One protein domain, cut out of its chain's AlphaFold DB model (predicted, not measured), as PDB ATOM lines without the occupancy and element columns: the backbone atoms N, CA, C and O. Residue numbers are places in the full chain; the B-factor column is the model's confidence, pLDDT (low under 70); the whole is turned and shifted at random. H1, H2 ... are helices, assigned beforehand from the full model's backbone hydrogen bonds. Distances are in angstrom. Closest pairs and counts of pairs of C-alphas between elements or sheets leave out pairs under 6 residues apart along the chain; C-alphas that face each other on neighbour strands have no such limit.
ATOM      1  N   ILE A 175     150.985  46.157 140.617       91.44
ATOM      2  CA  ILE A 175     152.085  46.175 141.593       91.44
ATOM      3  C   ILE A 175     152.366  47.612 142.043       91.44
ATOM      4  O   ILE A 175     152.409  47.869 143.250       91.44
ATOM      5  N   ASP A 176     152.458  48.552 141.106       92.38
ATOM      6  CA  ASP A 176     152.697  49.964 141.419       92.38
ATOM      7  C   ASP A 176     151.538  50.569 142.220       92.38
ATOM      8  O   ASP A 176     151.753  51.211 143.252       92.38
ATOM      9  N   SER A 177     150.295  50.246 141.851       93.81
ATOM     10  CA  SER A 177     149.107  50.647 142.612       93.81
ATOM     11  C   SER A 177     149.113  50.099 144.044       93.81
ATOM     12  O   SER A 177     148.738  50.803 144.986       93.81
ATOM     13  N   ARG A 178     149.545  48.845 144.247       92.81
ATOM     14  CA  ARG A 178     149.690  48.257 145.593       92.81
ATOM     15  C   ARG A 178     150.777  48.968 146.394       92.81
ATOM     16  O   ARG A 178     150.548  49.285 147.561       92.81
ATOM     17  N   ARG A 179     151.918  49.268 145.769       94.25
ATOM     18  CA  ARG A 179     153.022  50.000 146.403       94.25
ATOM     19  C   ARG A 179     152.598  51.411 146.815       94.25
ATOM     20  O   ARG A 179     152.890  51.824 147.934       94.25
ATOM     21  N   ARG A 180     151.859  52.123 145.961       94.94
ATOM     22  CA  ARG A 180     151.306  53.451 146.272       94.94
ATOM     23  C   ARG A 180     150.341  53.401 147.456       94.94
ATOM     24  O   ARG A 180     150.489  54.184 148.389       94.94
ATOM     25  N   ARG A 181     149.407  52.443 147.477       92.94
ATOM     26  CA  ARG A 181     148.480  52.269 148.613       92.94
ATOM     27  C   ARG A 181     149.199  51.936 149.921       92.94
ATOM     28  O   ARG A 181     148.776  52.422 150.963       92.94
ATOM     29  N   ALA A 182     150.278  51.153 149.870       93.38
ATOM     30  CA  ALA A 182     151.097  50.859 151.045       93.38
ATOM     31  C   ALA A 182     151.769  52.125 151.603       93.38
ATOM     32  O   ALA A 182     151.672  52.373 152.801       93.38
ATOM     33  N   LYS A 183     152.349  52.969 150.734       94.94
ATOM     34  CA  LYS A 183     152.925  54.267 151.135       94.94
ATOM     35  C   LYS A 183     151.881  55.202 151.755       94.94
ATOM     36  O   LYS A 183     152.144  55.822 152.778       94.94
ATOM     37  N   ILE A 184     150.683  55.283 151.170       91.56
ATOM     38  CA  ILE A 184     149.586  56.105 151.714       91.56
ATOM     39  C   ILE A 184     149.166  55.598 153.100       91.56
ATOM     40  O   ILE A 184     148.975  56.396 154.013       91.56
ATOM     41  N   ALA A 185     149.040  54.280 153.276       92.06
ATOM     42  CA  ALA A 185     148.690  53.692 154.567       92.06
ATOM     43  C   ALA A 185     149.758  53.968 155.642       92.06
ATOM     44  O   ALA A 185     149.408  54.262 156.783       92.06
ATOM     45  N   GLU A 186     151.040  53.917 155.275       94.12
ATOM     46  CA  GLU A 186     152.153  54.293 156.152       94.12
ATOM     47  C   GLU A 186     152.090  55.778 156.545       94.12
ATOM     48  O   GLU A 186     152.217  56.103 157.724       94.12
ATOM     49  N   GLY A 187     151.792  56.667 155.591       90.31
ATOM     50  CA  GLY A 187     151.610  58.099 155.853       90.31
ATOM     51  C   GLY A 187     150.453  58.399 156.811       90.31
ATOM     52  O   GLY A 187     150.623  59.170 157.752       90.31
ATOM     53  N   ILE A 188     149.296  57.748 156.634       87.50
ATOM     54  CA  ILE A 188     148.149  57.896 157.550       87.50
ATOM     55  C   ILE A 188     148.522  57.439 158.964       87.50
ATOM     56  O   ILE A 188     148.185  58.111 159.937       87.50
ATOM     57  N   LYS A 189     149.263  56.334 159.086       89.00
ATOM     58  CA  LYS A 189     149.729  55.843 160.385       89.00
ATOM     59  C   LYS A 189     150.702  56.823 161.055       89.00
ATOM     60  O   LYS A 189     150.580  57.079 162.247       89.00
ATOM     61  N   ALA A 190     151.628  57.413 160.299       89.62
ATOM     62  CA  ALA A 190     152.537  58.433 160.825       89.62
ATOM     63  C   ALA A 190     151.784  59.694 161.301       89.62
ATOM     64  O   ALA A 190     152.127  60.271 162.336       89.62
ATOM     65  N   LEU A 191     150.723  60.100 160.591       85.81
ATOM     66  CA  LEU A 191     149.841  61.188 161.033       85.81
ATOM     67  C   LEU A 191     149.140  60.846 162.356       85.81
ATOM     68  O   LEU A 191     149.145  61.666 163.277       85.81
ATOM     69  N   GLU A 192     148.614  59.629 162.489       86.56
ATOM     70  CA  GLU A 192     147.993  59.143 163.729       86.56
ATOM     71  C   GLU A 192     148.972  59.123 164.920       86.56
ATOM     72  O   GLU A 192     148.582  59.397 166.053       86.56
ATOM     73  N   GLU A 193     150.251  58.822 164.685       87.06
ATOM     74  CA  GLU A 193     151.285  58.814 165.730       87.06
ATOM     75  C   GLU A 193     151.732  60.231 166.137       87.06
ATOM     76  O   GLU A 193     152.102  60.460 167.289       87.06
ATOM     77  N   SER A 194     151.694  61.191 165.206       81.06
ATOM     78  CA  SER A 194     152.092  62.588 165.451       81.06
ATOM     79  C   SER A 194     150.993  63.451 166.076       81.06
ATOM     80  O   SER A 194     151.276  64.482 166.695       81.06
ATOM     81  N   THR A 195     149.735  63.036 165.931       81.31
ATOM     82  CA  THR A 195     148.604  63.683 166.585       81.31
ATOM     83  C   THR A 195     148.519  63.186 168.028       81.31
ATOM     84  O   THR A 195     148.571  61.979 168.273       81.31
ATOM     85  N   PRO A 196     148.430  64.077 169.034       79.88
ATOM     86  CA  PRO A 196     148.337  63.647 170.422       79.88
ATOM     87  C   PRO A 196     147.056  62.830 170.604       79.88
ATOM     88  O   PRO A 196     145.953  63.378 170.627       79.88
ATOM     89  N   GLN A 197     147.206  61.505 170.701       64.62
ATOM     90  CA  GLN A 197     146.070  60.599 170.758       64.62
ATOM     91  C   GLN A 197     145.165  60.957 171.935       64.62
ATOM     92  O   GLN A 197     145.540  60.868 173.106       64.62
ATOM     93  N   CYS A 212     133.070  68.891 168.023       37.78
ATOM     94  CA  CYS A 212     132.460  68.264 166.855       37.78
ATOM     95  C   CYS A 212     131.329  69.191 166.401       37.78
ATOM     96  O   CYS A 212     130.317  69.338 167.088       37.78
ATOM     97  N   SER A 213     131.509  69.869 165.271       35.34
ATOM     98  CA  SER A 213     130.455  70.688 164.677       35.34
ATOM     99  C   SER A 213     129.425  69.779 164.001       35.34
ATOM    100  O   SER A 213     129.447  69.599 162.788       35.34
ATOM    101  N   PHE A 214     128.513  69.196 164.783       38.00
ATOM    102  CA  PHE A 214     127.234  68.716 164.261       38.00
ATOM    103  C   PHE A 214     126.137  69.642 164.777       38.00
ATOM    104  O   PHE A 214     125.847  69.734 165.969       38.00
ATOM    105  N   ARG A 215     125.573  70.421 163.857       43.75
ATOM    106  CA  ARG A 215     124.618  71.488 164.142       43.75
ATOM    107  C   ARG A 215     123.219  70.909 164.365       43.75
ATOM    108  O   ARG A 215     122.325  71.180 163.577       43.75
ATOM    109  N   LEU A 216     123.015  70.147 165.436       37.81
ATOM    110  CA  LEU A 216     121.687  69.812 165.957       37.81
ATOM    111  C   LEU A 216     121.726  69.872 167.489       37.81
ATOM    112  O   LEU A 216     122.251  68.991 168.152       37.81
ATOM    113  N   GLN A 217     121.216  70.989 168.015       49.56
ATOM    114  CA  GLN A 217     120.691  71.170 169.375       49.56
ATOM    115  C   GLN A 217     121.373  70.358 170.497       49.56
ATOM    116  O   GLN A 217     120.797  69.450 171.077       49.56
ATOM    117  N   GLY A 218     122.573  70.800 170.882       43.81
ATOM    118  CA  GLY A 218     122.931  70.938 172.300       43.81
ATOM    119  C   GLY A 218     123.246  69.682 173.116       43.81
ATOM    120  O   GLY A 218     123.336  69.808 174.334       43.81
ATOM    121  N   ILE A 219     123.457  68.513 172.511       38.16
ATOM    122  CA  ILE A 219     123.895  67.313 173.244       38.16
ATOM    123  C   ILE A 219     125.192  66.793 172.621       38.16
ATOM    124  O   ILE A 219     125.214  66.342 171.480       38.16
ATOM    125  N   ILE A 220     126.289  66.894 173.375       42.53
ATOM    126  CA  ILE A 220     127.603  66.366 172.995       42.53
ATOM    127  C   ILE A 220     127.660  64.913 173.468       42.53
ATOM    128  O   ILE A 220     127.811  64.652 174.661       42.53
ATOM    129  N   LEU A 221     127.527  63.969 172.539       38.38
ATOM    130  CA  LEU A 221     127.809  62.553 172.777       38.38
ATOM    131  C   LEU A 221     129.268  62.260 172.381       38.38
ATOM    132  O   LEU A 221     129.634  62.502 171.229       38.38
ATOM    133  N   PRO A 222     130.119  61.747 173.291       42.81
ATOM    134  CA  PRO A 222     131.451  61.280 172.943       42.81
ATOM    135  C   PRO A 222     131.335  59.942 172.204       42.81
ATOM    136  O   PRO A 222     131.259  58.882 172.821       42.81
ATOM    137  N   CYS A 223     131.331  59.978 170.875       44.84
ATOM    138  CA  CYS A 223     131.560  58.780 170.074       44.84
ATOM    139  C   CYS A 223     133.070  58.593 169.900       44.84
ATOM    140  O   CYS A 223     133.666  59.057 168.935       44.84
ATOM    141  N   CYS A 224     133.702  57.919 170.859       47.59
ATOM    142  CA  CYS A 224     135.010  57.307 170.662       47.59
ATOM    143  C   CYS A 224     134.817  56.000 169.884       47.59
ATOM    144  O   CYS A 224     134.666  54.932 170.470       47.59
ATOM    145  N   PHE A 225     134.791  56.092 168.557       44.06
ATOM    146  CA  PHE A 225     134.853  54.911 167.705       44.06
ATOM    147  C   PHE A 225     136.202  54.862 166.995       44.06
ATOM    148  O   PHE A 225     136.773  55.906 166.687       44.06
ATOM    149  N   TYR A 226     136.727  53.647 166.811       51.28
ATOM    150  CA  TYR A 226     137.972  53.359 166.104       51.28
ATOM    151  C   TYR A 226     138.093  54.242 164.861       51.28
ATOM    152  O   TYR A 226     137.228  54.193 163.987       51.28
ATOM    153  N   GLY A 227     139.125  55.088 164.842       59.41
ATOM    154  CA  GLY A 227     139.221  56.169 163.880       59.41
ATOM    155  C   GLY A 227     139.273  55.630 162.458       59.41
ATOM    156  O   GLY A 227     140.192  54.893 162.095       59.41
ATOM    157  N   THR A 228     138.275  55.972 161.651       79.50
ATOM    158  CA  THR A 228     138.366  55.745 160.215       79.50
ATOM    159  C   THR A 228     139.474  56.638 159.648       79.50
ATOM    160  O   THR A 228     139.965  57.559 160.307       79.50
ATOM    161  N   ARG A 229     139.914  56.382 158.413       78.81
ATOM    162  CA  ARG A 229     140.965  57.210 157.788       78.81
ATOM    163  C   ARG A 229     140.565  58.685 157.743       78.81
ATOM    164  O   ARG A 229     141.419  59.556 157.858       78.81
ATOM    165  N   GLU A 230     139.271  58.940 157.607       84.75
ATOM    166  CA  GLU A 230     138.664  60.264 157.591       84.75
ATOM    167  C   GLU A 230     138.807  60.954 158.952       84.75
ATOM    168  O   GLU A 230     139.270  62.090 159.002       84.75
ATOM    169  N   SER A 231     138.529  60.259 160.063       83.75
ATOM    170  CA  SER A 231     138.639  60.877 161.390       83.75
ATOM    171  C   SER A 231     140.085  61.184 161.788       83.75
ATOM    172  O   SER A 231     140.325  62.185 162.450       83.75
ATOM    173  N   VAL A 232     141.062  60.370 161.359       85.00
ATOM    174  CA  VAL A 232     142.495  60.656 161.592       85.00
ATOM    175  C   VAL A 232     142.921  61.944 160.878       85.00
ATOM    176  O   VAL A 232     143.692  62.736 161.422       85.00
ATOM    177  N   LEU A 233     142.412  62.172 159.664       84.44
ATOM    178  CA  LEU A 233     142.679  63.403 158.922       84.44
ATOM    179  C   LEU A 233     142.006  64.610 159.578       84.44
ATOM    180  O   LEU A 233     142.653  65.648 159.718       84.44
ATOM    181  N   ASP A 234     140.755  64.475 160.016       86.56
ATOM    182  CA  ASP A 234     140.044  65.543 160.724       86.56
ATOM    183  C   ASP A 234     140.753  65.920 162.036       86.56
ATOM    184  O   ASP A 234     140.995  67.105 162.286       86.56
ATOM    185  N   ASP A 235     141.192  64.928 162.817       84.19
ATOM    186  CA  ASP A 235     141.961  65.138 164.049       84.19
ATOM    187  C   ASP A 235     143.296  65.854 163.774       84.19
ATOM    188  O   ASP A 235     143.678  66.779 164.501       84.19
ATOM    189  N   ALA A 236     144.002  65.484 162.699       82.44
ATOM    190  CA  ALA A 236     145.240  66.152 162.291       82.44
ATOM    191  C   ALA A 236     145.000  67.604 161.862       82.44
ATOM    192  O   ALA A 236     145.743  68.509 162.262       82.44
ATOM    193  N   ILE A 237     143.944  67.849 161.086       86.56
ATOM    194  CA  ILE A 237     143.551  69.192 160.656       86.56
ATOM    195  C   ILE A 237     143.229  70.060 161.876       86.56
ATOM    196  O   ILE A 237     143.700  71.199 161.965       86.56
ATOM    197  N   ASP A 238     142.458  69.541 162.826       85.75
ATOM    198  CA  ASP A 238     142.078  70.278 164.027       85.75
ATOM    199  C   ASP A 238     143.267  70.517 164.962       85.75
ATOM    200  O   ASP A 238     143.394  71.614 165.519       85.75
ATOM    201  N   TYR A 239     144.210  69.577 165.051       84.56
ATOM    202  CA  TYR A 239     145.455  69.788 165.787       84.56
ATOM    203  C   TYR A 239     146.327  70.881 165.151       84.56
ATOM    204  O   TYR A 239     146.821  71.765 165.855       84.56
ATOM    205  N   ILE A 240     146.457  70.905 163.822       88.56
ATOM    206  CA  ILE A 240     147.175  71.976 163.112       88.56
ATOM    207  C   ILE A 240     146.498  73.333 163.349       88.56
ATOM    208  O   ILE A 240     147.183  74.329 163.605       88.56
ATOM    209  N   LYS A 241     145.160  73.397 163.295       84.44
ATOM    210  CA  LYS A 241     144.414  74.626 163.618       84.44
ATOM    211  C   LYS A 241     144.683  75.068 165.056       84.44
ATOM    212  O   LYS A 241     144.932  76.251 165.285       84.44
ATOM    213  N   TYR A 242     144.669  74.135 166.005       85.31
ATOM    214  CA  TYR A 242     144.971  74.408 167.407       85.31
ATOM    215  C   TYR A 242     146.393  74.958 167.591       85.31
ATOM    216  O   TYR A 242     146.562  75.999 168.225       85.31
ATOM    217  N   LEU A 243     147.406  74.335 166.982       85.25
ATOM    218  CA  LEU A 243     148.792  74.809 167.046       85.25
ATOM    219  C   LEU A 243     148.948  76.214 166.454       85.25
ATOM    220  O   LEU A 243     149.607  77.065 167.053       85.25
ATOM    221  N   LYS A 244     148.294  76.494 165.319       80.44
ATOM    222  CA  LYS A 244     148.268  77.840 164.725       80.44
ATOM    223  C   LYS A 244     147.649  78.864 165.676       80.44
ATOM    224  O   LYS A 244     148.212  79.941 165.854       80.44
ATOM    225  N   LEU A 245     146.532  78.531 166.324       79.31
ATOM    226  CA  LEU A 245     145.904  79.403 167.321       79.31
ATOM    227  C   LEU A 245     146.801  79.617 168.544       79.31
ATOM    228  O   LEU A 245     146.890  80.740 169.032       79.31
ATOM    229  N   GLN A 246     147.499  78.580 169.010       78.69
ATOM    230  CA  GLN A 246     148.422  78.677 170.140       78.69
ATOM    231  C   GLN A 246     149.621  79.582 169.825       78.69
ATOM    232  O   GLN A 246     150.019  80.370 170.682       78.69
ATOM    233  N   LEU A 247     150.166  79.504 168.607       77.75
ATOM    234  CA  LEU A 247     151.228  80.394 168.124       77.75
ATOM    235  C   LEU A 247     150.742  81.840 167.980       77.75
ATOM    236  O   LEU A 247     151.424  82.772 168.400       77.75
ATOM    237  N   LEU A 248     149.541  82.043 167.435       76.06
ATOM    238  CA  LEU A 248     148.940  83.376 167.341       76.06
ATOM    239  C   LEU A 248     148.684  83.976 168.731       76.06
ATOM    240  O   LEU A 248     148.979  85.148 168.962       76.06
ATOM    241  N   ALA A 249     148.179  83.174 169.668       72.44
ATOM    242  CA  ALA A 249     147.928  83.597 171.040       72.44
ATOM    243  C   ALA A 249     149.229  83.882 171.802       72.44
ATOM    244  O   ALA A 249     149.319  84.897 172.494       72.44
ATOM    245  N   SER A 250     150.257  83.035 171.667       70.88
ATOM    246  CA  SER A 250     151.555  83.270 172.308       70.88
ATOM    247  C   SER A 250     152.239  84.518 171.755       70.88
ATOM    248  O   SER A 250     152.817  85.281 172.526       70.88
ATOM    249  N   HIS A 251     152.109  84.785 170.455       66.06
ATOM    250  CA  HIS A 251     152.633  85.996 169.838       66.06
ATOM    251  C   HIS A 251     151.891  87.256 170.312       66.06
ATOM    252  O   HIS A 251     152.529  88.231 170.713       66.06
ATOM    253  N   ALA A 252     150.555  87.220 170.367       61.38
ATOM    254  CA  ALA A 252     149.750  88.327 170.887       61.38
ATOM    255  C   ALA A 252     150.084  88.659 172.356       61.38
ATOM    256  O   ALA A 252     150.138  89.826 172.741       61.38
ATOM    257  N   LEU A 253     150.359  87.639 173.178       55.50
ATOM    258  CA  LEU A 253     150.752  87.825 174.577       55.50
ATOM    259  C   LEU A 253     152.229  88.229 174.734       55.50
ATOM    260  O   LEU A 253     152.558  89.001 175.636       55.50
ATOM    261  N   GLY A 254     153.115  87.752 173.855       53.09
ATOM    262  CA  GLY A 254     154.538  88.101 173.835       53.09
ATOM    263  C   GLY A 254     154.787  89.570 173.489       53.09
ATOM    264  O   GLY A 254     155.631  90.216 174.110       53.09
ATOM    265  N   GLN A 255     153.984  90.136 172.584       48.91
ATOM    266  CA  GLN A 255     154.040  91.564 172.257       48.91
ATOM    267  C   GLN A 255     153.537  92.465 173.397       48.91
ATOM    268  O   GLN A 255     153.962  93.612 173.503       48.91
ATOM    269  N   SER A 256     152.725  91.943 174.324       50.25
ATOM    270  CA  SER A 256     152.192  92.723 175.448       50.25
ATOM    271  C   SER A 256     153.210  93.001 176.569       50.25
ATOM    272  O   SER A 256     152.933  93.839 177.428       50.25
ATOM    273  N   ARG A 257     154.372  92.326 176.606       47.25
ATOM    274  CA  ARG A 257     155.398  92.518 177.662       47.25
ATOM    275  C   ARG A 257     156.598  93.377 177.254       47.25
ATOM    276  O   ARG A 257     157.387  93.717 178.129       47.25
ATOM    277  N   LEU A 258     156.725  93.756 175.981       49.69
ATOM    278  CA  LEU A 258     157.826  94.600 175.487       49.69
ATOM    279  C   LEU A 258     157.455  96.085 175.314       49.69
ATOM    280  O   LEU A 258     158.231  96.839 174.744       49.69
ATOM    281  N   GLY A 259     156.299  96.534 175.818       48.00
ATOM    282  CA  GLY A 259     155.932  97.960 175.816       48.00
ATOM    283  C   GLY A 259     155.742  98.586 174.425       48.00
ATOM    284  O   GLY A 259     155.613  99.803 174.330       48.00
ATOM    285  N   GLY A 260     155.719  97.779 173.361       52.97
ATOM    286  CA  GLY A 260     155.300  98.196 172.025       52.97
ATOM    287  C   GLY A 260     153.779  98.144 171.910       52.97
ATOM    288  O   GLY A 260     153.149  97.244 172.465       52.97
ATOM    289  N   GLU A 261     153.182  99.122 171.226       46.84
ATOM    290  CA  GLU A 261     151.733  99.190 171.021       46.84
ATOM    291  C   GLU A 261     151.142  97.866 170.489       46.84
ATOM    292  O   GLU A 261     151.757  97.211 169.641       46.84
ATOM    293  N   PRO A 262     149.931  97.479 170.937       45.94
ATOM    294  CA  PRO A 262     149.250  96.291 170.443       45.94
ATOM    295  C   PRO A 262     149.013  96.399 168.932       45.94
ATOM    296  O   PRO A 262     148.274  97.259 168.450       45.94
ATOM    297  N   ILE A 263     149.608  95.486 168.165       50.91
ATOM    298  CA  ILE A 263     149.381  95.404 166.722       50.91
ATOM    299  C   ILE A 263     147.990  94.792 166.501       50.91
ATOM    300  O   ILE A 263     147.815  93.579 166.497       50.91
ATOM    301  N   HIS A 264     146.983  95.641 166.297       48.88
ATOM    302  CA  HIS A 264     145.578  95.266 166.064       48.88
ATOM    303  C   HIS A 264     145.293  94.557 164.716       48.88
ATOM    304  O   HIS A 264     144.134  94.439 164.314       48.88
ATOM    305  N   HIS A 265     146.312  94.080 163.996       48.53
ATOM    306  CA  HIS A 265     146.185  93.660 162.599       48.53
ATOM    307  C   HIS A 265     146.478  92.159 162.447       48.53
ATOM    308  O   HIS A 265     147.548  91.713 162.863       48.53
TER     309      HIS A 265
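What this domain is: This is residues 175 to 197 and 212 to 265 of the 329 residues of the protein "Hypothetical protein" of Spirodela intermedia (UniProt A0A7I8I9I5). Two long helices meet near their ends, the last part of H1 beside the first part of H2, and from there reach out in opposite senses as an open, stretched shape with no closed core. A long loop, residues 212 to 228, swings out to one side, where residues 213 to 219 stick out, and a short tail follows the far end of H2. The printed part has 77 residues with two named helices, H1 then H2, and no named strand; its class is all helix. It is extended, with a radius of gyration of the C-alphas of 19.2 A, and flat, spanning 61 by 39 by 21 A.

Where its parts are: Find C-alpha 229 at (140.965, 57.210, 157.788); from there H2, residues 229 to 255, runs 39.5 A to C-alpha 255 at (154.040, 91.564, 172.257). Then look at C-alpha 175 at (152.085, 46.175, 141.593), where H1, residues 175 to 194, begins its 29.0 A.

How they stand to each other: Look at residues 229 to 236 of H2 and residues 188 to 192 of H1: with these parts alone the helices touch. Their closest C-alphas, those of Glu 192 and Val 232, are 6.1 A apart. The helices run the same way at a steep tilt of 43 degrees. In both H1 and H2 every O i to N i+4 pair is within hydrogen-bond range.

The domain as a whole: The C-alphas farthest apart are those of Ile 175 and Gly 259, 62.2 A. Residues 198 to 211 are not printed; across this cut, which lies in the link from H1 to H2, C-alphas 197 and 212 are 16.1 A apart. The mean pLDDT of the printed part is 70.1; look for values under 70 at residue 197, residues 212 to 227 and residues 251 to 265.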